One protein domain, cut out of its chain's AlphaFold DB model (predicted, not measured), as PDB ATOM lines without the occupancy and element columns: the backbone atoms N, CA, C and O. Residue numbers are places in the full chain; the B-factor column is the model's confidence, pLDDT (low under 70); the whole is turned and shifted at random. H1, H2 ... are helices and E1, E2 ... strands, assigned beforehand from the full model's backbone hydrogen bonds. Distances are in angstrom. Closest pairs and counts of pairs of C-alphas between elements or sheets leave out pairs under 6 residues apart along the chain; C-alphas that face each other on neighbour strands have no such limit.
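What this domain is: This is residues 4 to 30 and 127 to 241 of the 241 residues of an uncharacterized protein of Hamiltosporidium magnivora (UniProt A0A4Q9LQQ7). A twisted wall of six strands has helices and loops packed along one face, while its other face is bare. In that layer H1 covers the E6 end of the wall, H4 follows beside H1, and the short H3 comes next; H2 lies off beyond the E2 end, touching no helix. The printed part has 142 residues, with H1 E1 H2 E2 E3 H3 E4 H4 E5 E6 along the chain. The mixed sheet runs E1 E6 E5 E4 E3 E2, parallel from E5 to E2 and antiparallel elsewhere. Helices and strands share the class, mixed; the whole is compact, with a radius of gyration of the C-alphas of 14.8 A and spans of 43 by 31 by 26 A.

How they stand to each other: H1, residues 4 to 18, is on the sheet over E6, residues 230 to 240, at a height over the sheet of 9.1 A, its local plane only just fitted, to 6 C-alphas; it runs along the strands, at 10 degrees to E6 on the local plane. E1, residues 22 to 27, is an edge strand antiparallel to E6, with N 240 and O 22 3.0 A apart. H2, residues 127 to 136, is not on the sheet. E2, residues 144 to 148, the other edge strand, is parallel to E3, residues 168 to 172, with N 147 and O 170 2.8 A apart. H3, residues 181 to 184, is not on the sheet. E4, residues 195 to 199, is parallel to E3, with N 171 and O 197 2.9 A apart. H4, residues 205 to 212, only grazes the sheet. It touches H3 at the C-alphas of Ser 182 and Asp 207, the closest, 5.1 A apart, and H1 at those of Leu 17 and Ala 212, the closest, 5.7 A apart, with a shallow tilt of 17 degrees, the same way. E5, residues 219 to 227, is parallel to E4, with N 198 and O 221 2.8 A apart, and forms a hairpin with E6, with N 222 and O 235 2.8 A apart. E3, H3, E4 and E4, H4, E5 are strand-helix-strand units, two parallel neighbour strands with a helix between, each with a right-handed crossover. Every O i to N i+4 pair is within hydrogen-bond range in H4, 10 of 11 in H1 and 5 of 6 in H2; H3 is too short for such a pair.

Where its parts are: H1, 20.9 A long, begins at C-alpha 4 (-7.185, 24.893, 19.851). E1 is 16.6 A and H2 14.8 A long. E5, 17.6 A, bends by 100 degrees at residue 224. E6, 27.7 A, bends by 76 degrees at residue 233 and ends at C-alpha 240 (2.167, -0.431, 32.606).

The domain as a whole: The two farthest C-alphas, of Phe 4 and Lys 136, are 45.9 A apart. Residues 31 to 126 are not printed; C-alphas 30 and 127 are 35.8 A apart across the cut. The link from E2 to E3, residues 149 to 167, is long. The mean pLDDT of the printed part is 73.0; 53 residues are under 70, among them residues 4 to 30 and 230 to 241.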
ATOM      1  N   PHE A   4      -6.263  26.025  20.037       33.56
ATOM      2  CA  PHE A   4      -7.185  24.893  19.851       33.56
ATOM      3  C   PHE A   4      -6.573  23.676  19.129       33.56
ATOM      4  O   PHE A   4      -7.092  22.576  19.286       33.56
ATOM      5  N   ASP A   5      -5.480  23.838  18.372       45.31
ATOM      6  CA  ASP A   5      -4.796  22.711  17.703       45.31
ATOM      7  C   ASP A   5      -3.717  22.050  18.584       45.31
ATOM      8  O   ASP A   5      -3.396  20.879  18.394       45.31
ATOM      9  N   ILE A   6      -3.191  22.767  19.586       43.06
ATOM     10  CA  ILE A   6      -2.077  22.316  20.444       43.06
ATOM     11  C   ILE A   6      -2.538  21.223  21.408       43.06
ATOM     12  O   ILE A   6      -1.962  20.136  21.455       43.06
ATOM     13  N   GLU A   7      -3.609  21.508  22.152       43.25
ATOM     14  CA  GLU A   7      -4.255  20.530  23.025       43.25
ATOM     15  C   GLU A   7      -4.692  19.322  22.207       43.25
ATOM     16  O   GLU A   7      -4.448  18.191  22.599       43.25
ATOM     17  N   LYS A   8      -5.247  19.545  21.016       47.81
ATOM     18  CA  LYS A   8      -5.771  18.486  20.161       47.81
ATOM     19  C   LYS A   8      -4.713  17.471  19.722       47.81
ATOM     20  O   LYS A   8      -5.007  16.282  19.743       47.81
ATOM     21  N   ASN A   9      -3.501  17.896  19.358       47.38
ATOM     22  CA  ASN A   9      -2.444  16.970  18.929       47.38
ATOM     23  C   ASN A   9      -1.867  16.163  20.096       47.38
ATOM     24  O   ASN A   9      -1.619  14.963  19.954       47.38
ATOM     25  N   LEU A  10      -1.694  16.801  21.257       54.41
ATOM     26  CA  LEU A  10      -1.273  16.102  22.467       54.41
ATOM     27  C   LEU A  10      -2.377  15.161  22.968       54.41
ATOM     28  O   LEU A  10      -2.081  14.006  23.245       54.41
ATOM     29  N   PHE A  11      -3.636  15.604  23.010       52.38
ATOM     30  CA  PHE A  11      -4.788  14.767  23.354       52.38
ATOM     31  C   PHE A  11      -4.931  13.598  22.388       52.38
ATOM     32  O   PHE A  11      -5.034  12.474  22.843       52.38
ATOM     33  N   HIS A  12      -4.807  13.807  21.078       54.44
ATOM     34  CA  HIS A  12      -4.853  12.717  20.105       54.44
ATOM     35  C   HIS A  12      -3.696  11.718  20.293       54.44
ATOM     36  O   HIS A  12      -3.876  10.512  20.143       54.44
ATOM     37  N   PHE A  13      -2.494  12.188  20.638       56.66
ATOM     38  CA  PHE A  13      -1.385  11.302  20.999       56.66
ATOM     39  C   PHE A  13      -1.674  10.508  22.278       56.66
ATOM     40  O   PHE A  13      -1.430   9.302  22.317       56.66
ATOM     41  N   LEU A  14      -2.210  11.169  23.302       53.16
ATOM     42  CA  LEU A  14      -2.612  10.537  24.555       53.16
ATOM     43  C   LEU A  14      -3.740   9.524  24.338       53.16
ATOM     44  O   LEU A  14      -3.661   8.429  24.884       53.16
ATOM     45  N   ASP A  15      -4.718   9.835  23.490       55.28
ATOM     46  CA  ASP A  15      -5.817   8.949  23.107       55.28
ATOM     47  C   ASP A  15      -5.263   7.678  22.452       55.28
ATOM     48  O   ASP A  15      -5.540   6.572  22.918       55.28
ATOM     49  N   LEU A  16      -4.374   7.820  21.458       57.62
ATOM     50  CA  LEU A  16      -3.717   6.689  20.788       57.62
ATOM     51  C   LEU A  16      -2.896   5.800  21.741       57.62
ATOM     52  O   LEU A  16      -2.748   4.601  21.491       57.62
ATOM     53  N   LEU A  17      -2.323   6.377  22.801       53.78
ATOM     54  CA  LEU A  17      -1.588   5.639  23.832       53.78
ATOM     55  C   LEU A  17      -2.523   4.976  24.856       53.78
ATOM     56  O   LEU A  17      -2.247   3.857  25.297       53.78
ATOM     57  N   SER A  18      -3.624   5.642  25.207       48.34
ATOM     58  CA  SER A  18      -4.608   5.182  26.193       48.34
ATOM     59  C   SER A  18      -5.299   3.887  25.788       48.34
ATOM     60  O   SER A  18      -5.554   3.031  26.630       48.34
ATOM     61  N   GLU A  19      -5.512   3.679  24.487       52.62
ATOM     62  CA  GLU A  19      -6.105   2.451  23.952       52.62
ATOM     63  C   GLU A  19      -5.231   1.202  24.178       52.62
ATOM     64  O   GLU A  19      -5.699   0.080  23.976       52.62
ATOM     65  N   ARG A  20      -3.952   1.368  24.552       48.06
ATOM     66  CA  ARG A  20      -2.951   0.286  24.566       48.06
ATOM     67  C   ARG A  20      -2.347  -0.011  25.940       48.06
ATOM     68  O   ARG A  20      -1.694  -1.044  26.070       48.06
ATOM     69  N   SER A  21      -2.528   0.865  26.931       41.25
ATOM     70  CA  SER A  21      -1.876   0.753  28.247       41.25
ATOM     71  C   SER A  21      -2.447   1.742  29.267       41.25
ATOM     72  O   SER A  21      -2.837   2.846  28.893       41.25
ATOM     73  N   GLU A  22      -2.404   1.391  30.556       40.50
ATOM     74  CA  GLU A  22      -2.506   2.378  31.639       40.50
ATOM     75  C   GLU A  22      -1.191   3.169  31.708       40.50
ATOM     76  O   GLU A  22      -0.097   2.594  31.631       40.50
ATOM     77  N   PHE A  23      -1.276   4.499  31.797       39.69
ATOM     78  CA  PHE A  23      -0.091   5.352  31.786       39.69
ATOM     79  C   PHE A  23      -0.170   6.498  32.785       39.69
ATOM     80  O   PHE A  23      -1.233   7.029  33.097       39.69
ATOM     81  N   ILE A  24       1.008   6.897  33.261       33.41
ATOM     82  CA  ILE A  24       1.184   8.020  34.179       33.41
ATOM     83  C   ILE A  24       1.852   9.154  33.407       33.41
ATOM     84  O   ILE A  24       2.940   8.971  32.851       33.41
ATOM     85  N   VAL A  25       1.201  10.317  33.394       34.41
ATOM     86  CA  VAL A  25       1.753  11.563  32.852       34.41
ATOM     87  C   VAL A  25       2.317  12.384  33.999       34.41
ATOM     88  O   VAL A  25       1.599  12.729  34.934       34.41
ATOM     89  N   CYS A  26       3.597  12.729  33.903       31.98
ATOM     90  CA  CYS A  26       4.211  13.717  34.779       31.98
ATOM     91  C   CYS A  26       4.662  14.909  33.931       31.98
ATOM     92  O   CYS A  26       5.628  14.796  33.169       31.98
ATOM     93  N   GLU A  27       3.984  16.041  34.087       34.34
ATOM     94  CA  GLU A  27       4.443  17.341  33.603       34.34
ATOM     95  C   GLU A  27       5.059  18.087  34.786       34.34
ATOM     96  O   GLU A  27       4.409  18.257  35.816       34.34
ATOM     97  N   ASN A  28       6.331  18.476  34.676       37.88
ATOM     98  CA  ASN A  28       6.969  19.279  35.715       37.88
ATOM     99  C   ASN A  28       7.005  20.737  35.246       37.88
ATOM    100  O   ASN A  28       7.840  21.106  34.416       37.88
ATOM    101  N   SER A  29       6.086  21.551  35.764       37.69
ATOM    102  CA  SER A  29       5.963  22.980  35.452       37.69
ATOM    103  C   SER A  29       6.879  23.871  36.297       37.69
ATOM    104  O   SER A  29       6.716  25.090  36.294       37.69
ATOM    105  N   ASP A  30       7.883  23.300  36.969       34.34
ATOM    106  CA  ASP A  30       8.826  24.061  37.787       34.34
ATOM    107  C   ASP A  30       9.826  24.839  36.919       34.34
ATOM    108  O   ASP A  30      10.986  24.471  36.696       34.34
ATOM    109  N   SER A 127      24.975  15.235   7.041       54.62
ATOM    110  CA  SER A 127      23.855  14.313   6.812       54.62
ATOM    111  C   SER A 127      24.278  13.049   6.061       54.62
ATOM    112  O   SER A 127      23.905  11.949   6.464       54.62
ATOM    113  N   ASP A 128      25.138  13.150   5.048       55.88
ATOM    114  CA  ASP A 128      25.594  11.984   4.274       55.88
ATOM    115  C   ASP A 128      26.365  10.994   5.150       55.88
ATOM    116  O   ASP A 128      26.243   9.776   5.013       55.88
ATOM    117  N   SER A 129      27.089  11.516   6.141       58.41
ATOM    118  CA  SER A 129      27.916  10.707   7.033       58.41
ATOM    119  C   SER A 129      27.133   9.684   7.863       58.41
ATOM    120  O   SER A 129      27.633   8.581   8.103       58.41
ATOM    121  N   LEU A 130      25.899  10.010   8.273       66.44
ATOM    122  CA  LEU A 130      25.056   9.084   9.027       66.44
ATOM    123  C   LEU A 130      24.565   7.953   8.121       66.44
ATOM    124  O   LEU A 130      24.652   6.790   8.505       66.44
ATOM    125  N   LYS A 131      24.119   8.270   6.903       70.25
ATOM    126  CA  LYS A 131      23.679   7.261   5.931       70.25
ATOM    127  C   LYS A 131      24.815   6.296   5.588       70.25
ATOM    128  O   LYS A 131      24.675   5.085   5.755       70.25
ATOM    129  N   VAL A 132      25.984   6.842   5.244       65.38
ATOM    130  CA  VAL A 132      27.194   6.072   4.916       65.38
ATOM    131  C   VAL A 132      27.596   5.131   6.057       65.38
ATOM    132  O   VAL A 132      28.045   4.012   5.809       65.38
ATOM    133  N   LEU A 133      27.426   5.540   7.319       63.31
ATOM    134  CA  LEU A 133      27.723   4.686   8.471       63.31
ATOM    135  C   LEU A 133      26.843   3.427   8.499       63.31
ATOM    136  O   LEU A 133      27.357   2.329   8.715       63.31
ATOM    137  N   PHE A 134      25.535   3.581   8.303       68.94
ATOM    138  CA  PHE A 134      24.577   2.475   8.381       68.94
ATOM    139  C   PHE A 134      24.553   1.616   7.112       68.94
ATOM    140  O   PHE A 134      24.235   0.434   7.197       68.94
ATOM    141  N   GLU A 135      24.968   2.159   5.966       67.69
ATOM    142  CA  GLU A 135      25.202   1.378   4.745       67.69
ATOM    143  C   GLU A 135      26.487   0.543   4.834       67.69
ATOM    144  O   GLU A 135      26.531  -0.607   4.395       67.69
ATOM    145  N   LYS A 136      27.554   1.101   5.419       62.06
ATOM    146  CA  LYS A 136      28.874   0.456   5.459       62.06
ATOM    147  C   LYS A 136      28.985  -0.653   6.500       62.06
ATOM    148  O   LYS A 136      29.800  -1.566   6.340       62.06
ATOM    149  N   TYR A 137      28.239  -0.560   7.596       58.28
ATOM    150  CA  TYR A 137      28.360  -1.486   8.715       58.28
ATOM    151  C   TYR A 137      27.034  -2.176   9.015       58.28
ATOM    152  O   TYR A 137      26.007  -1.531   9.177       58.28
ATOM    153  N   ASP A 138      27.082  -3.495   9.212       65.94
ATOM    154  CA  ASP A 138      25.946  -4.221   9.778       65.94
ATOM    155  C   ASP A 138      25.788  -3.873  11.269       65.94
ATOM    156  O   ASP A 138      26.568  -4.289  12.146       65.94
ATOM    157  N   LEU A 139      24.763  -3.064  11.530       71.50
ATOM    158  CA  LEU A 139      24.387  -2.554  12.841       71.50
ATOM    159  C   LEU A 139      23.069  -3.159  13.358       71.50
ATOM    160  O   LEU A 139      22.587  -2.736  14.406       71.50
ATOM    161  N   ILE A 140      22.528  -4.201  12.711       74.75
ATOM    162  CA  ILE A 140      21.245  -4.838  13.078       74.75
ATOM    163  C   ILE A 140      21.228  -5.302  14.541       74.75
ATOM    164  O   ILE A 140      20.189  -5.304  15.200       74.75
ATOM    165  N   SER A 141      22.384  -5.698  15.079       72.81
ATOM    166  CA  SER A 141      22.529  -6.174  16.464       72.81
ATOM    167  C   SER A 141      22.513  -5.072  17.535       72.81
ATOM    168  O   SER A 141      22.555  -5.391  18.729       72.81
ATOM    169  N   ILE A 142      22.466  -3.788  17.150       75.50
ATOM    170  CA  ILE A 142      22.417  -2.678  18.104       75.50
ATOM    171  C   ILE A 142      21.131  -2.760  18.928       75.50
ATOM    172  O   ILE A 142      20.025  -2.827  18.404       75.50
ATOM    173  N   LYS A 143      21.304  -2.713  20.251       75.00
ATOM    174  CA  LYS A 143      20.209  -2.697  21.232       75.00
ATOM    175  C   LYS A 143      19.989  -1.329  21.863       75.00
ATOM    176  O   LYS A 143      18.917  -1.090  22.411       75.00
ATOM    177  N   LYS A 144      21.002  -0.462  21.823       82.12
ATOM    178  CA  LYS A 144      20.978   0.879  22.405       82.12
ATOM    179  C   LYS A 144      21.707   1.863  21.504       82.12
ATOM    180  O   LYS A 144      22.822   1.555  21.085       82.12
ATOM    181  N   LEU A 145      21.121   3.027  21.259       78.25
ATOM    182  CA  LEU A 145      21.682   4.048  20.376       78.25
ATOM    183  C   LEU A 145      21.439   5.452  20.957       78.25
ATOM    184  O   LEU A 145      20.291   5.785  21.239       78.25
ATOM    185  N   CYS A 146      22.498   6.271  21.100       77.62
ATOM    186  CA  CYS A 146      22.346   7.736  21.133       77.62
ATOM    187  C   CYS A 146      22.665   8.297  19.757       77.62
ATOM    188  O   CYS A 146      23.759   8.057  19.242       77.62
ATOM    189  N   LEU A 147      21.759   9.113  19.237       74.62
ATOM    190  CA  LEU A 147      22.035  10.066  18.183       74.62
ATOM    191  C   LEU A 147      22.184  11.454  18.811       74.62
ATOM    192  O   LEU A 147      21.257  11.978  19.425       74.62
ATOM    193  N   CYS A 148      23.367  12.033  18.688       71.88
ATOM    194  CA  CYS A 148      23.787  13.183  19.470       71.88
ATOM    195  C   CYS A 148      24.482  14.186  18.506       71.88
ATOM    196  O   CYS A 148      25.512  13.832  17.938       71.88
ATOM    197  N   TYR A 149      23.963  15.414  18.349       65.38
ATOM    198  CA  TYR A 149      24.577  16.518  17.568       65.38
ATOM    199  C   TYR A 149      24.763  16.315  16.049       65.38
ATOM    200  O   TYR A 149      25.727  16.810  15.465       65.38
ATOM    201  N   PHE A 150      23.849  15.612  15.390       68.12
ATOM    202  CA  PHE A 150      23.812  15.492  13.933       68.12
ATOM    203  C   PHE A 150      22.893  16.529  13.289       68.12
ATOM    204  O   PHE A 150      21.858  16.900  13.846       68.12
ATOM    205  N   THR A 151      23.250  16.917  12.068       74.06
ATOM    206  CA  THR A 151      22.305  17.494  11.111       74.06
ATOM    207  C   THR A 151      21.699  16.351  10.309       74.06
ATOM    208  O   THR A 151      22.431  15.600   9.667       74.06
ATOM    209  N   ILE A 152      20.381  16.221  10.371       80.06
ATOM    210  CA  ILE A 152      19.596  15.181   9.713       80.06
ATOM    211  C   ILE A 152      18.809  15.823   8.579       80.06
ATOM    212  O   ILE A 152      18.162  16.848   8.784       80.06
ATOM    213  N   SER A 153      18.873  15.230   7.393       84.38
ATOM    214  CA  SER A 153      18.136  15.679   6.211       84.38
ATOM    215  C   SER A 153      17.405  14.508   5.555       84.38
ATOM    216  O   SER A 153      17.459  13.373   6.034       84.38
ATOM    217  N   GLU A 154      16.724  14.768   4.440       89.38
ATOM    218  CA  GLU A 154      16.004  13.754   3.657       89.38
ATOM    219  C   GLU A 154      16.888  12.576   3.218       89.38
ATOM    220  O   GLU A 154      16.415  11.455   3.047       89.38
ATOM    221  N   LEU A 155      18.201  12.794   3.119       86.25
ATOM    222  CA  LEU A 155      19.171  11.755   2.779       86.25
ATOM    223  C   LEU A 155      19.251  10.666   3.858       86.25
ATOM    224  O   LEU A 155      19.682   9.551   3.567       86.25
ATOM    225  N   ASN A 156      18.809  10.968   5.083       86.62
ATOM    226  CA  ASN A 156      18.814  10.059   6.224       86.62
ATOM    227  C   ASN A 156      17.498   9.309   6.440       86.62
ATOM    228  O   ASN A 156      17.413   8.512   7.381       86.62
ATOM    229  N   VAL A 157      16.496   9.525   5.592       91.38
ATOM    230  CA  VAL A 157      15.226   8.801   5.674       91.38
ATOM    231  C   VAL A 157      15.481   7.291   5.635       91.38
ATOM    232  O   VAL A 157      16.302   6.801   4.863       91.38
ATOM    233  N   GLU A 158      14.828   6.569   6.544       93.31
ATOM    234  CA  GLU A 158      14.922   5.118   6.739       93.31
ATOM    235  C   GLU A 158      16.329   4.562   7.033       93.31
ATOM    236  O   GLU A 158      16.537   3.347   6.997       93.31
ATOM    237  N   THR A 159      17.295   5.403   7.423       88.94
ATOM    238  CA  THR A 159      18.658   4.948   7.776       88.94
ATOM    239  C   THR A 159      18.657   3.906   8.909       88.94
ATOM    240  O   THR A 159      19.541   3.052   8.990       88.94
ATOM    241  N   PHE A 160      17.650   3.927   9.785       90.88
ATOM    242  CA  PHE A 160      17.456   2.962  10.873       90.88
ATOM    243  C   PHE A 160      16.478   1.836  10.524       90.88
ATOM    244  O   PHE A 160      16.099   1.062  11.407       90.88
ATOM    245  N   GLY A 161      16.104   1.692   9.248       90.31
ATOM    246  CA  GLY A 161      15.149   0.701   8.754       90.31
ATOM    247  C   GLY A 161      15.420  -0.712   9.276       90.31
ATOM    248  O   GLY A 161      14.496  -1.381   9.721       90.31
ATOM    249  N   ASN A 162      16.697  -1.099   9.355       87.00
ATOM    250  CA  ASN A 162      17.135  -2.443   9.748       87.00
ATOM    251  C   ASN A 162      17.399  -2.628  11.261       87.00
ATOM    252  O   ASN A 162      17.832  -3.700  11.692       87.00
ATOM    253  N   LEU A 163      17.168  -1.617  12.107       86.38
ATOM    254  CA  LEU A 163      17.484  -1.673  13.546       86.38
ATOM    255  C   LEU A 163      16.400  -2.357  14.391       86.38
ATOM    256  O   LEU A 163      15.984  -1.857  15.437       86.38
ATOM    257  N   PHE A 164      15.969  -3.549  13.989       89.25
ATOM    258  CA  PHE A 164      14.877  -4.268  14.652       89.25
ATOM    259  C   PHE A 164      15.177  -4.630  16.112       89.25
ATOM    260  O   PHE A 164      14.260  -4.750  16.919       89.25
ATOM    261  N   ASN A 165      16.451  -4.797  16.484       81.81
ATOM    262  CA  ASN A 165      16.854  -5.150  17.851       81.81
ATOM    263  C   ASN A 165      16.998  -3.944  18.790       81.81
ATOM    264  O   ASN A 165      17.301  -4.139  19.974       81.81
ATOM    265  N   LEU A 166      16.795  -2.720  18.292       84.94
ATOM    266  CA  LEU A 166      16.915  -1.505  19.086       84.94
ATOM    267  C   LEU A 166      15.843  -1.490  20.179       84.94
ATOM    268  O   LEU A 166      14.655  -1.582  19.896       84.94
ATOM    269  N   MET A 167      16.275  -1.384  21.434       86.12
ATOM    270  CA  MET A 167      15.403  -1.338  22.610       86.12
ATOM    271  C   MET A 167      15.438   0.015  23.322       86.12
ATOM    272  O   MET A 167      14.503   0.335  24.051       86.12
ATOM    273  N   ASP A 168      16.519   0.771  23.167       84.00
ATOM    274  CA  ASP A 168      16.787   2.010  23.897       84.00
ATOM    275  C   ASP A 168      17.311   3.045  22.904       84.00
ATOM    276  O   ASP A 168      18.392   2.867  22.332       84.00
ATOM    277  N   PHE A 169      16.520   4.078  22.643       88.69
ATOM    278  CA  PHE A 169      16.856   5.098  21.666       88.69
ATOM    279  C   PHE A 169      16.846   6.478  22.311       88.69
ATOM    280  O   PHE A 169      15.875   6.878  22.952       88.69
ATOM    281  N   THR A 170      17.955   7.194  22.161       81.19
ATOM    282  CA  THR A 170      18.122   8.562  22.646       81.19
ATOM    283  C   THR A 170      18.448   9.485  21.483       81.19
ATOM    284  O   THR A 170      19.355   9.199  20.702       81.19
ATOM    285  N   VAL A 171      17.749  10.613  21.403       82.50
ATOM    286  CA  VAL A 171      18.009  11.690  20.445       82.50
ATOM    287  C   VAL A 171      18.289  12.958  21.236       82.50
ATOM    288  O   VAL A 171      17.449  13.400  22.014       82.50
ATOM    289  N   TYR A 172      19.472  13.533  21.048       74.94
ATOM    290  CA  TYR A 172      19.938  14.678  21.821       74.94
ATOM    291  C   TYR A 172      20.489  15.780  20.914       74.94
ATOM    292  O   TYR A 172      21.499  15.570  20.234       74.94
ATOM    293  N   ARG A 173      19.852  16.959  20.933       67.75
ATOM    294  CA  ARG A 173      20.319  18.178  20.240       67.75
ATOM    295  C   ARG A 173      20.691  17.955  18.768       67.75
ATOM    296  O   ARG A 173      21.747  18.389  18.316       67.75
ATOM    297  N   ASN A 174      19.848  17.238  18.028       70.50
ATOM    298  CA  ASN A 174      20.022  17.076  16.583       70.50
ATOM    299  C   ASN A 174      19.228  18.155  15.842       70.50
ATOM    300  O   ASN A 174      18.130  18.523  16.262       70.50
ATOM    301  N   ILE A 175      19.778  18.639  14.732       76.19
ATOM    302  CA  ILE A 175      19.121  19.596  13.844       76.19
ATOM    303  C   ILE A 175      18.458  18.798  12.728       76.19
ATOM    304  O   ILE A 175      19.152  18.205  11.909       76.19
ATOM    305  N   PHE A 176      17.131  18.799  12.673       83.38
ATOM    306  CA  PHE A 176      16.397  18.172  11.580       83.38
ATOM    307  C   PHE A 176      16.019  19.217  10.524       83.38
ATOM    308  O   PHE A 176      15.299  20.174  10.807       83.38
ATOM    309  N   GLN A 177      16.542  19.052   9.312       85.88
ATOM    310  CA  GLN A 177      16.295  19.911   8.158       85.88
ATOM    311  C   GLN A 177      15.166  19.312   7.330       85.88
ATOM    312  O   GLN A 177      15.378  18.318   6.638       85.88
ATOM    313  N   ASN A 178      13.969  19.899   7.424       85.94
ATOM    314  CA  ASN A 178      12.764  19.435   6.720       85.94
ATOM    315  C   ASN A 178      12.490  17.931   6.895       85.94
ATOM    316  O   ASN A 178      11.941  17.284   6.010       85.94
ATOM    317  N   THR A 179      12.908  17.384   8.032       89.25
ATOM    318  CA  THR A 179      12.756  15.981   8.402       89.25
ATOM    319  C   THR A 179      12.419  15.886   9.876       89.25
ATOM    320  O   THR A 179      12.488  16.878  10.605       89.25
ATOM    321  N   TYR A 180      12.074  14.685  10.318       90.75
ATOM    322  CA  TYR A 180      11.782  14.395  11.713       90.75
ATOM    323  C   TYR A 180      12.378  13.054  12.134       90.75
ATOM    324  O   TYR A 180      12.716  12.215  11.296       90.75
ATOM    325  N   PHE A 181      12.543  12.824  13.440       91.50
ATOM    326  CA  PHE A 181      13.258  11.628  13.903       91.50
ATOM    327  C   PHE A 181      12.524  10.334  13.538       91.50
ATOM    328  O   PHE A 181      13.179   9.316  13.308       91.50
ATOM    329  N   SER A 182      11.189  10.362  13.471       93.69
ATOM    330  CA  SER A 182      10.388   9.219  13.026       93.69
ATOM    331  C   SER A 182      10.737   8.775  11.608       93.69
ATOM    332  O   SER A 182      10.657   7.589  11.305       93.69
ATOM    333  N   GLU A 183      11.195   9.693  10.758       94.81
ATOM    334  CA  GLU A 183      11.548   9.413   9.363       94.81
ATOM    335  C   GLU A 183      12.867   8.666   9.220       94.81
ATOM    336  O   GLU A 183      13.148   8.124   8.158       94.81
ATOM    337  N   LEU A 184      13.662   8.570  10.288       93.00
ATOM    338  CA  LEU A 184      14.834   7.700  10.309       93.00
ATOM    339  C   LEU A 184      14.441   6.215  10.292       93.00
ATOM    340  O   LEU A 184      15.278   5.374   9.975       93.00
ATOM    341  N   PHE A 185      13.194   5.875  10.630       94.56
ATOM    342  CA  PHE A 185      12.689   4.506  10.701       94.56
ATOM    343  C   PHE A 185      11.802   4.165   9.503       94.56
ATOM    344  O   PHE A 185      11.118   5.023   8.951       94.56
ATOM    345  N   CYS A 186      11.767   2.882   9.143       91.44
ATOM    346  CA  CYS A 186      10.871   2.374   8.111       91.44
ATOM    347  C   CYS A 186       9.517   2.009   8.731       91.44
ATOM    348  O   CYS A 186       9.434   1.160   9.621       91.44
ATOM    349  N   THR A 187       8.431   2.610   8.251       84.50
ATOM    350  CA  THR A 187       7.092   2.435   8.844       84.50
ATOM    351  C   THR A 187       6.451   1.078   8.556       84.50
ATOM    352  O   THR A 187       5.402   0.770   9.115       84.50
ATOM    353  N   SER A 188       7.050   0.259   7.685       85.56
ATOM    354  CA  SER A 188       6.539  -1.074   7.334       85.56
ATOM    355  C   SER A 188       6.896  -2.168   8.352       85.56
ATOM    356  O   SER A 188       6.409  -3.290   8.227       85.56
ATOM    357  N   HIS A 189       7.710  -1.858   9.369       84.44
ATOM    358  CA  HIS A 189       8.211  -2.836  10.337       84.44
ATOM    359  C   HIS A 189       7.865  -2.481  11.785       84.44
ATOM    360  O   HIS A 189       7.770  -1.315  12.169       84.44
ATOM    361  N   GLU A 190       7.734  -3.513  12.622       90.44
ATOM    362  CA  GLU A 190       7.591  -3.355  14.069       90.44
ATOM    363  C   GLU A 190       8.967  -3.347  14.756       90.44
ATOM    364  O   GLU A 190       9.785  -4.248  14.557       90.44
ATOM    365  N   TYR A 191       9.205  -2.353  15.616       94.31
ATOM    366  CA  TYR A 191      10.468  -2.188  16.339       94.31
ATOM    367  C   TYR A 191      10.387  -2.667  17.794       94.31
ATOM    368  O   TYR A 191       9.353  -2.583  18.453       94.31
ATOM    369  N   ASN A 192      11.521  -3.125  18.336       94.50
ATOM    370  CA  ASN A 192      11.638  -3.576  19.729       94.50
ATOM    371  C   ASN A 192      11.899  -2.450  20.743       94.50
ATOM    372  O   ASN A 192      12.331  -2.738  21.864       94.50
ATOM    373  N   ILE A 193      11.652  -1.192  20.368       95.06
ATOM    374  CA  ILE A 193      11.958  -0.024  21.200       95.06
ATOM    375  C   ILE A 193      11.090  -0.062  22.457       95.06
ATOM    376  O   ILE A 193       9.866  -0.099  22.392       95.06
ATOM    377  N   LYS A 194      11.758  -0.058  23.612       95.12
ATOM    378  CA  LYS A 194      11.153  -0.042  24.948       95.12
ATOM    379  C   LYS A 194      11.316   1.308  25.624       95.12
ATOM    380  O   LYS A 194      10.516   1.651  26.486       95.12
ATOM    381  N   LYS A 195      12.370   2.047  25.285       90.62
ATOM    382  CA  LYS A 195      12.685   3.340  25.888       90.62
ATOM    383  C   LYS A 195      13.028   4.345  24.805       90.62
ATOM    384  O   LYS A 195      13.871   4.053  23.956       90.62
ATOM    385  N   LEU A 196      12.387   5.502  24.878       93.12
ATOM    386  CA  LEU A 196      12.645   6.636  24.008       93.12
ATOM    387  C   LEU A 196      12.933   7.870  24.863       93.12
ATOM    388  O   LEU A 196      12.115   8.244  25.701       93.12
ATOM    389  N   LEU A 197      14.091   8.487  24.650       85.00
ATOM    390  CA  LEU A 197      14.472   9.749  25.279       85.00
ATOM    391  C   LEU A 197      14.756  10.782  24.189       85.00
ATOM    392  O   LEU A 197      15.709  10.637  23.423       85.00
ATOM    393  N   LEU A 198      13.943  11.828  24.135       85.62
ATOM    394  CA  LEU A 198      14.076  12.931  23.192       85.62
ATOM    395  C   LEU A 198      14.447  14.187  23.972       85.62
ATOM    396  O   LEU A 198      13.781  14.543  24.943       85.62
ATOM    397  N   VAL A 199      15.537  14.838  23.576       77.69
ATOM    398  CA  VAL A 199      16.063  15.998  24.291       77.69
ATOM    399  C   VAL A 199      16.423  17.103  23.320       77.69
ATOM    400  O   VAL A 199      17.259  16.904  22.435       77.69
ATOM    401  N   GLU A 200      15.835  18.280  23.535       78.38
ATOM    402  CA  GLU A 200      16.130  19.499  22.779       78.38
ATOM    403  C   GLU A 200      15.989  19.310  21.262       78.38
ATOM    404  O   GLU A 200      16.865  19.675  20.478       78.38
ATOM    405  N   ILE A 201      14.871  18.707  20.849       81.94
ATOM    406  CA  ILE A 201      14.487  18.559  19.443       81.94
ATOM    407  C   ILE A 201      13.070  19.082  19.202       81.94
ATOM    408  O   ILE A 201      12.263  19.186  20.133       81.94
ATOM    409  N   ASN A 202      12.772  19.374  17.939       86.81
ATOM    410  CA  ASN A 202      11.411  19.631  17.486       86.81
ATOM    411  C   ASN A 202      10.692  18.294  17.259       86.81
ATOM    412  O   ASN A 202      11.283  17.364  16.714       86.81
ATOM    413  N   ILE A 203       9.438  18.224  17.682       85.00
ATOM    414  CA  ILE A 203       8.545  17.073  17.575       85.00
ATOM    415  C   ILE A 203       7.278  17.560  16.879       85.00
ATOM    416  O   ILE A 203       6.718  18.592  17.254       85.00
ATOM    417  N   VAL A 204       6.832  16.809  15.879       86.06
ATOM    418  CA  VAL A 204       5.576  17.073  15.163       86.06
ATOM    419  C   VAL A 204       4.611  15.905  15.299       86.06
ATOM    420  O   VAL A 204       4.984  14.815  15.733       86.06
ATOM    421  N   GLU A 205       3.369  16.091  14.866       82.44
ATOM    422  CA  GLU A 205       2.330  15.059  14.921       82.44
ATOM    423  C   GLU A 205       2.776  13.692  14.355       82.44
ATOM    424  O   GLU A 205       2.493  12.642  14.936       82.44
ATOM    425  N   LYS A 206       3.529  13.682  13.245       86.56
ATOM    426  CA  LYS A 206       4.067  12.448  12.644       86.56
ATOM    427  C   LYS A 206       4.977  11.677  13.611       86.56
ATOM    428  O   LYS A 206       4.884  10.451  13.679       86.56
ATOM    429  N   ASP A 207       5.802  12.374  14.389       90.69
ATOM    430  CA  ASP A 207       6.682  11.763  15.391       90.69
ATOM    431  C   ASP A 207       5.902  11.150  16.551       90.69
ATOM    432  O   ASP A 207       6.224  10.056  17.027       90.69
ATOM    433  N   LEU A 208       4.850  11.841  16.988       84.38
ATOM    434  CA  LEU A 208       3.948  11.360  18.027       84.38
ATOM    435  C   LEU A 208       3.215  10.098  17.559       84.38
ATOM    436  O   LEU A 208       3.229   9.083  18.254       84.38
ATOM    437  N   ARG A 209       2.663  10.109  16.337       85.31
ATOM    438  CA  ARG A 209       2.005   8.943  15.721       85.31
ATOM    439  C   ARG A 209       2.953   7.751  15.586       85.31
ATOM    440  O   ARG A 209       2.566   6.623  15.886       85.31
ATOM    441  N   PHE A 210       4.195   7.980  15.159       91.56
ATOM    442  CA  PHE A 210       5.219   6.934  15.122       91.56
ATOM    443  C   PHE A 210       5.477   6.359  16.520       91.56
ATOM    444  O   PHE A 210       5.444   5.143  16.701       91.56
ATOM    445  N   THR A 211       5.671   7.231  17.510       89.50
ATOM    446  CA  THR A 211       5.940   6.838  18.899       89.50
ATOM    447  C   THR A 211       4.795   6.008  19.476       89.50
ATOM    448  O   THR A 211       5.044   4.951  20.053       89.50
ATOM    449  N   ALA A 212       3.544   6.414  19.244       81.62
ATOM    450  CA  ALA A 212       2.358   5.671  19.672       81.62
ATOM    451  C   ALA A 212       2.253   4.280  19.018       81.62
ATOM    452  O   ALA A 212       1.681   3.352  19.591       81.62
ATOM    453  N   ASN A 213       2.847   4.094  17.834       88.75
ATOM    454  CA  ASN A 213       2.876   2.811  17.134       88.75
ATOM    455  C   ASN A 213       3.939   1.822  17.640       88.75
ATOM    456  O   ASN A 213       3.923   0.653  17.242       88.75
ATOM    457  N   LEU A 214       4.809   2.227  18.566       90.25
ATOM    458  CA  LEU A 214       5.793   1.342  19.188       90.25
ATOM    459  C   LEU A 214       5.137   0.452  20.261       90.25
ATOM    460  O   LEU A 214       5.124   0.775  21.442       90.25
ATOM    461  N   LYS A 215       4.650  -0.731  19.870       89.75
ATOM    462  CA  LYS A 215       3.910  -1.659  20.759       89.75
ATOM    463  C   LYS A 215       4.671  -2.150  21.998       89.75
ATOM    464  O   LYS A 215       4.070  -2.675  22.927       89.75
ATOM    465  N   LYS A 216       6.003  -2.067  21.991       92.12
ATOM    466  CA  LYS A 216       6.874  -2.561  23.077       92.12
ATOM    467  C   LYS A 216       7.379  -1.441  23.982       92.12
ATOM    468  O   LYS A 216       8.191  -1.710  24.872       92.12
ATOM    469  N   LEU A 217       6.924  -0.215  23.743       90.44
ATOM    470  CA  LEU A 217       7.328   0.972  24.473       90.44
ATOM    471  C   LEU A 217       6.896   0.862  25.938       90.44
ATOM    472  O   LEU A 217       5.789   0.446  26.243       90.44
ATOM    473  N   LYS A 218       7.813   1.196  26.842       89.81
ATOM    474  CA  LYS A 218       7.619   1.194  28.300       89.81
ATOM    475  C   LYS A 218       7.811   2.571  28.916       89.81
ATOM    476  O   LYS A 218       7.279   2.850  29.983       89.81
ATOM    477  N   SER A 219       8.595   3.424  28.261       85.81
ATOM    478  CA  SER A 219       8.784   4.800  28.701       85.81
ATOM    479  C   SER A 219       9.129   5.721  27.541       85.81
ATOM    480  O   SER A 219      10.013   5.394  26.739       85.81
ATOM    481  N   VAL A 220       8.504   6.895  27.531       86.75
ATOM    482  CA  VAL A 220       8.890   8.040  26.700       86.75
ATOM    483  C   VAL A 220       9.224   9.199  27.614       86.75
ATOM    484  O   VAL A 220       8.482   9.506  28.547       86.75
ATOM    485  N   GLU A 221      10.338   9.852  27.338       82.50
ATOM    486  CA  GLU A 221      10.767  11.025  28.071       82.50
ATOM    487  C   GLU A 221      11.164  12.124  27.091       82.50
ATOM    488  O   GLU A 221      12.000  11.915  26.212       82.50
ATOM    489  N   LEU A 222      10.537  13.286  27.241       78.12
ATOM    490  CA  LEU A 222      10.758  14.479  26.438       78.12
ATOM    491  C   LEU A 222      11.351  15.546  27.352       78.12
ATOM    492  O   LEU A 222      10.760  15.884  28.379       78.12
ATOM    493  N   ARG A 223      12.520  16.082  27.005       75.44
ATOM    494  CA  ARG A 223      13.190  17.127  27.790       75.44
ATOM    495  C   ARG A 223      13.514  18.319  26.911       75.44
ATOM    496  O   ARG A 223      14.210  18.166  25.911       75.44
ATOM    497  N   ALA A 224      13.063  19.506  27.303       76.44
ATOM    498  CA  ALA A 224      13.289  20.746  26.562       76.44
ATOM    499  C   ALA A 224      12.931  20.628  25.060       76.44
ATOM    500  O   ALA A 224      13.592  21.210  24.201       76.44
ATOM    501  N   CYS A 225      11.910  19.832  24.734       73.31
ATOM    502  CA  CYS A 225      11.451  19.610  23.364       73.31
ATOM    503  C   CYS A 225      10.461  20.694  22.943       73.31
ATOM    504  O   CYS A 225       9.783  21.284  23.783       73.31
ATOM    505  N   LYS A 226      10.333  20.924  21.636       80.75
ATOM    506  CA  LYS A 226       9.247  21.739  21.080       80.75
ATOM    507  C   LYS A 226       8.253  20.837  20.369       80.75
ATOM    508  O   LYS A 226       8.620  20.252  19.358       80.75
ATOM    509  N   ILE A 227       7.028  20.734  20.872       76.69
ATOM    510  CA  ILE A 227       5.944  19.985  20.225       76.69
ATOM    511  C   ILE A 227       5.083  21.000  19.477       76.69
ATOM    512  O   ILE A 227       4.540  21.905  20.108       76.69
ATOM    513  N   ASP A 228       5.036  20.911  18.148       76.00
ATOM    514  CA  ASP A 228       4.325  21.865  17.278       76.00
ATOM    515  C   ASP A 228       4.608  23.335  17.651       76.00
ATOM    516  O   ASP A 228       3.713  24.144  17.878       76.00
ATOM    517  N   GLN A 229       5.901  23.673  17.752       70.19
ATOM    518  CA  GLN A 229       6.433  24.991  18.153       70.19
ATOM    519  C   GLN A 229       6.213  25.398  19.620       70.19
ATOM    520  O   GLN A 229       6.762  26.414  20.050       70.19
ATOM    521  N   THR A 230       5.515  24.591  20.418       63.31
ATOM    522  CA  THR A 230       5.309  24.849  21.848       63.31
ATOM    523  C   THR A 230       6.427  24.207  22.673       63.31
ATOM    524  O   THR A 230       6.634  22.996  22.570       63.31
ATOM    525  N   PRO A 231       7.191  24.974  23.470       65.25
ATOM    526  CA  PRO A 231       8.278  24.430  24.275       65.25
ATOM    527  C   PRO A 231       7.754  23.727  25.534       65.25
ATOM    528  O   PRO A 231       6.981  24.305  26.292       65.25
ATOM    529  N   TYR A 232       8.256  22.524  25.800       53.41
ATOM    530  CA  TYR A 232       8.007  21.764  27.024       53.41
ATOM    531  C   TYR A 232       9.329  21.496  27.740       53.41
ATOM    532  O   TYR A 232      10.269  20.949  27.158       53.41
ATOM    533  N   SER A 233       9.407  21.869  29.019       59.50
ATOM    534  CA  SER A 233      10.581  21.645  29.872       59.50
ATOM    535  C   SER A 233      10.826  20.154  30.097       59.50
ATOM    536  O   SER A 233      11.949  19.670  29.930       59.50
ATOM    537  N   PHE A 234       9.769  19.429  30.460       64.81
ATOM    538  CA  PHE A 234       9.826  18.025  30.816       64.81
ATOM    539  C   PHE A 234       8.451  17.365  30.715       64.81
ATOM    540  O   PHE A 234       7.515  17.774  31.399       64.81
ATOM    541  N   LEU A 235       8.364  16.293  29.929       62.41
ATOM    542  CA  LEU A 235       7.232  15.374  29.919       62.41
ATOM    543  C   LEU A 235       7.747  13.946  30.038       62.41
ATOM    544  O   LEU A 235       8.675  13.542  29.331       62.41
ATOM    545  N   LYS A 236       7.125  13.160  30.914       69.56
ATOM    546  CA  LYS A 236       7.431  11.739  31.055       69.56
ATOM    547  C   LYS A 236       6.158  10.915  31.053       69.56
ATOM    548  O   LYS A 236       5.250  11.171  31.838       69.56
ATOM    549  N   PHE A 237       6.172   9.892  30.205       69.00
ATOM    550  CA  PHE A 237       5.131   8.887  30.074       69.00
ATOM    551  C   PHE A 237       5.713   7.530  30.457       69.00
ATOM    552  O   PHE A 237       6.753   7.112  29.933       69.00
ATOM    553  N   MET A 238       5.053   6.854  31.389       65.69
ATOM    554  CA  MET A 238       5.371   5.491  31.809       65.69
ATOM    555  C   MET A 238       4.176   4.604  31.490       65.69
ATOM    556  O   MET A 238       3.060   4.992  31.819       65.69
ATOM    557  N   PHE A 239       4.422   3.445  30.882       67.12
ATOM    558  CA  PHE A 239       3.377   2.497  30.491       67.12
ATOM    559  C   PHE A 239       3.456   1.250  31.371       67.12
ATOM    560  O   PHE A 239       4.538   0.661  31.519       67.12
ATOM    561  N   GLU A 240       2.326   0.864  31.954       57.81
ATOM    562  CA  GLU A 240       2.167  -0.431  32.606       57.81
ATOM    563  C   GLU A 240       1.715  -1.452  31.555       57.81
ATOM    564  O   GLU A 240       0.695  -1.271  30.891       57.81
ATOM    565  N   ASN A 241       2.528  -2.497  31.372       53.94
ATOM    566  CA  ASN A 241       2.238  -3.627  30.486       53.94
ATOM    567  C   ASN A 241       2.056  -4.894  31.307       53.94
ATOM    568  O   ASN A 241       2.915  -5.106  32.200       53.94
TER     569      ASN A 241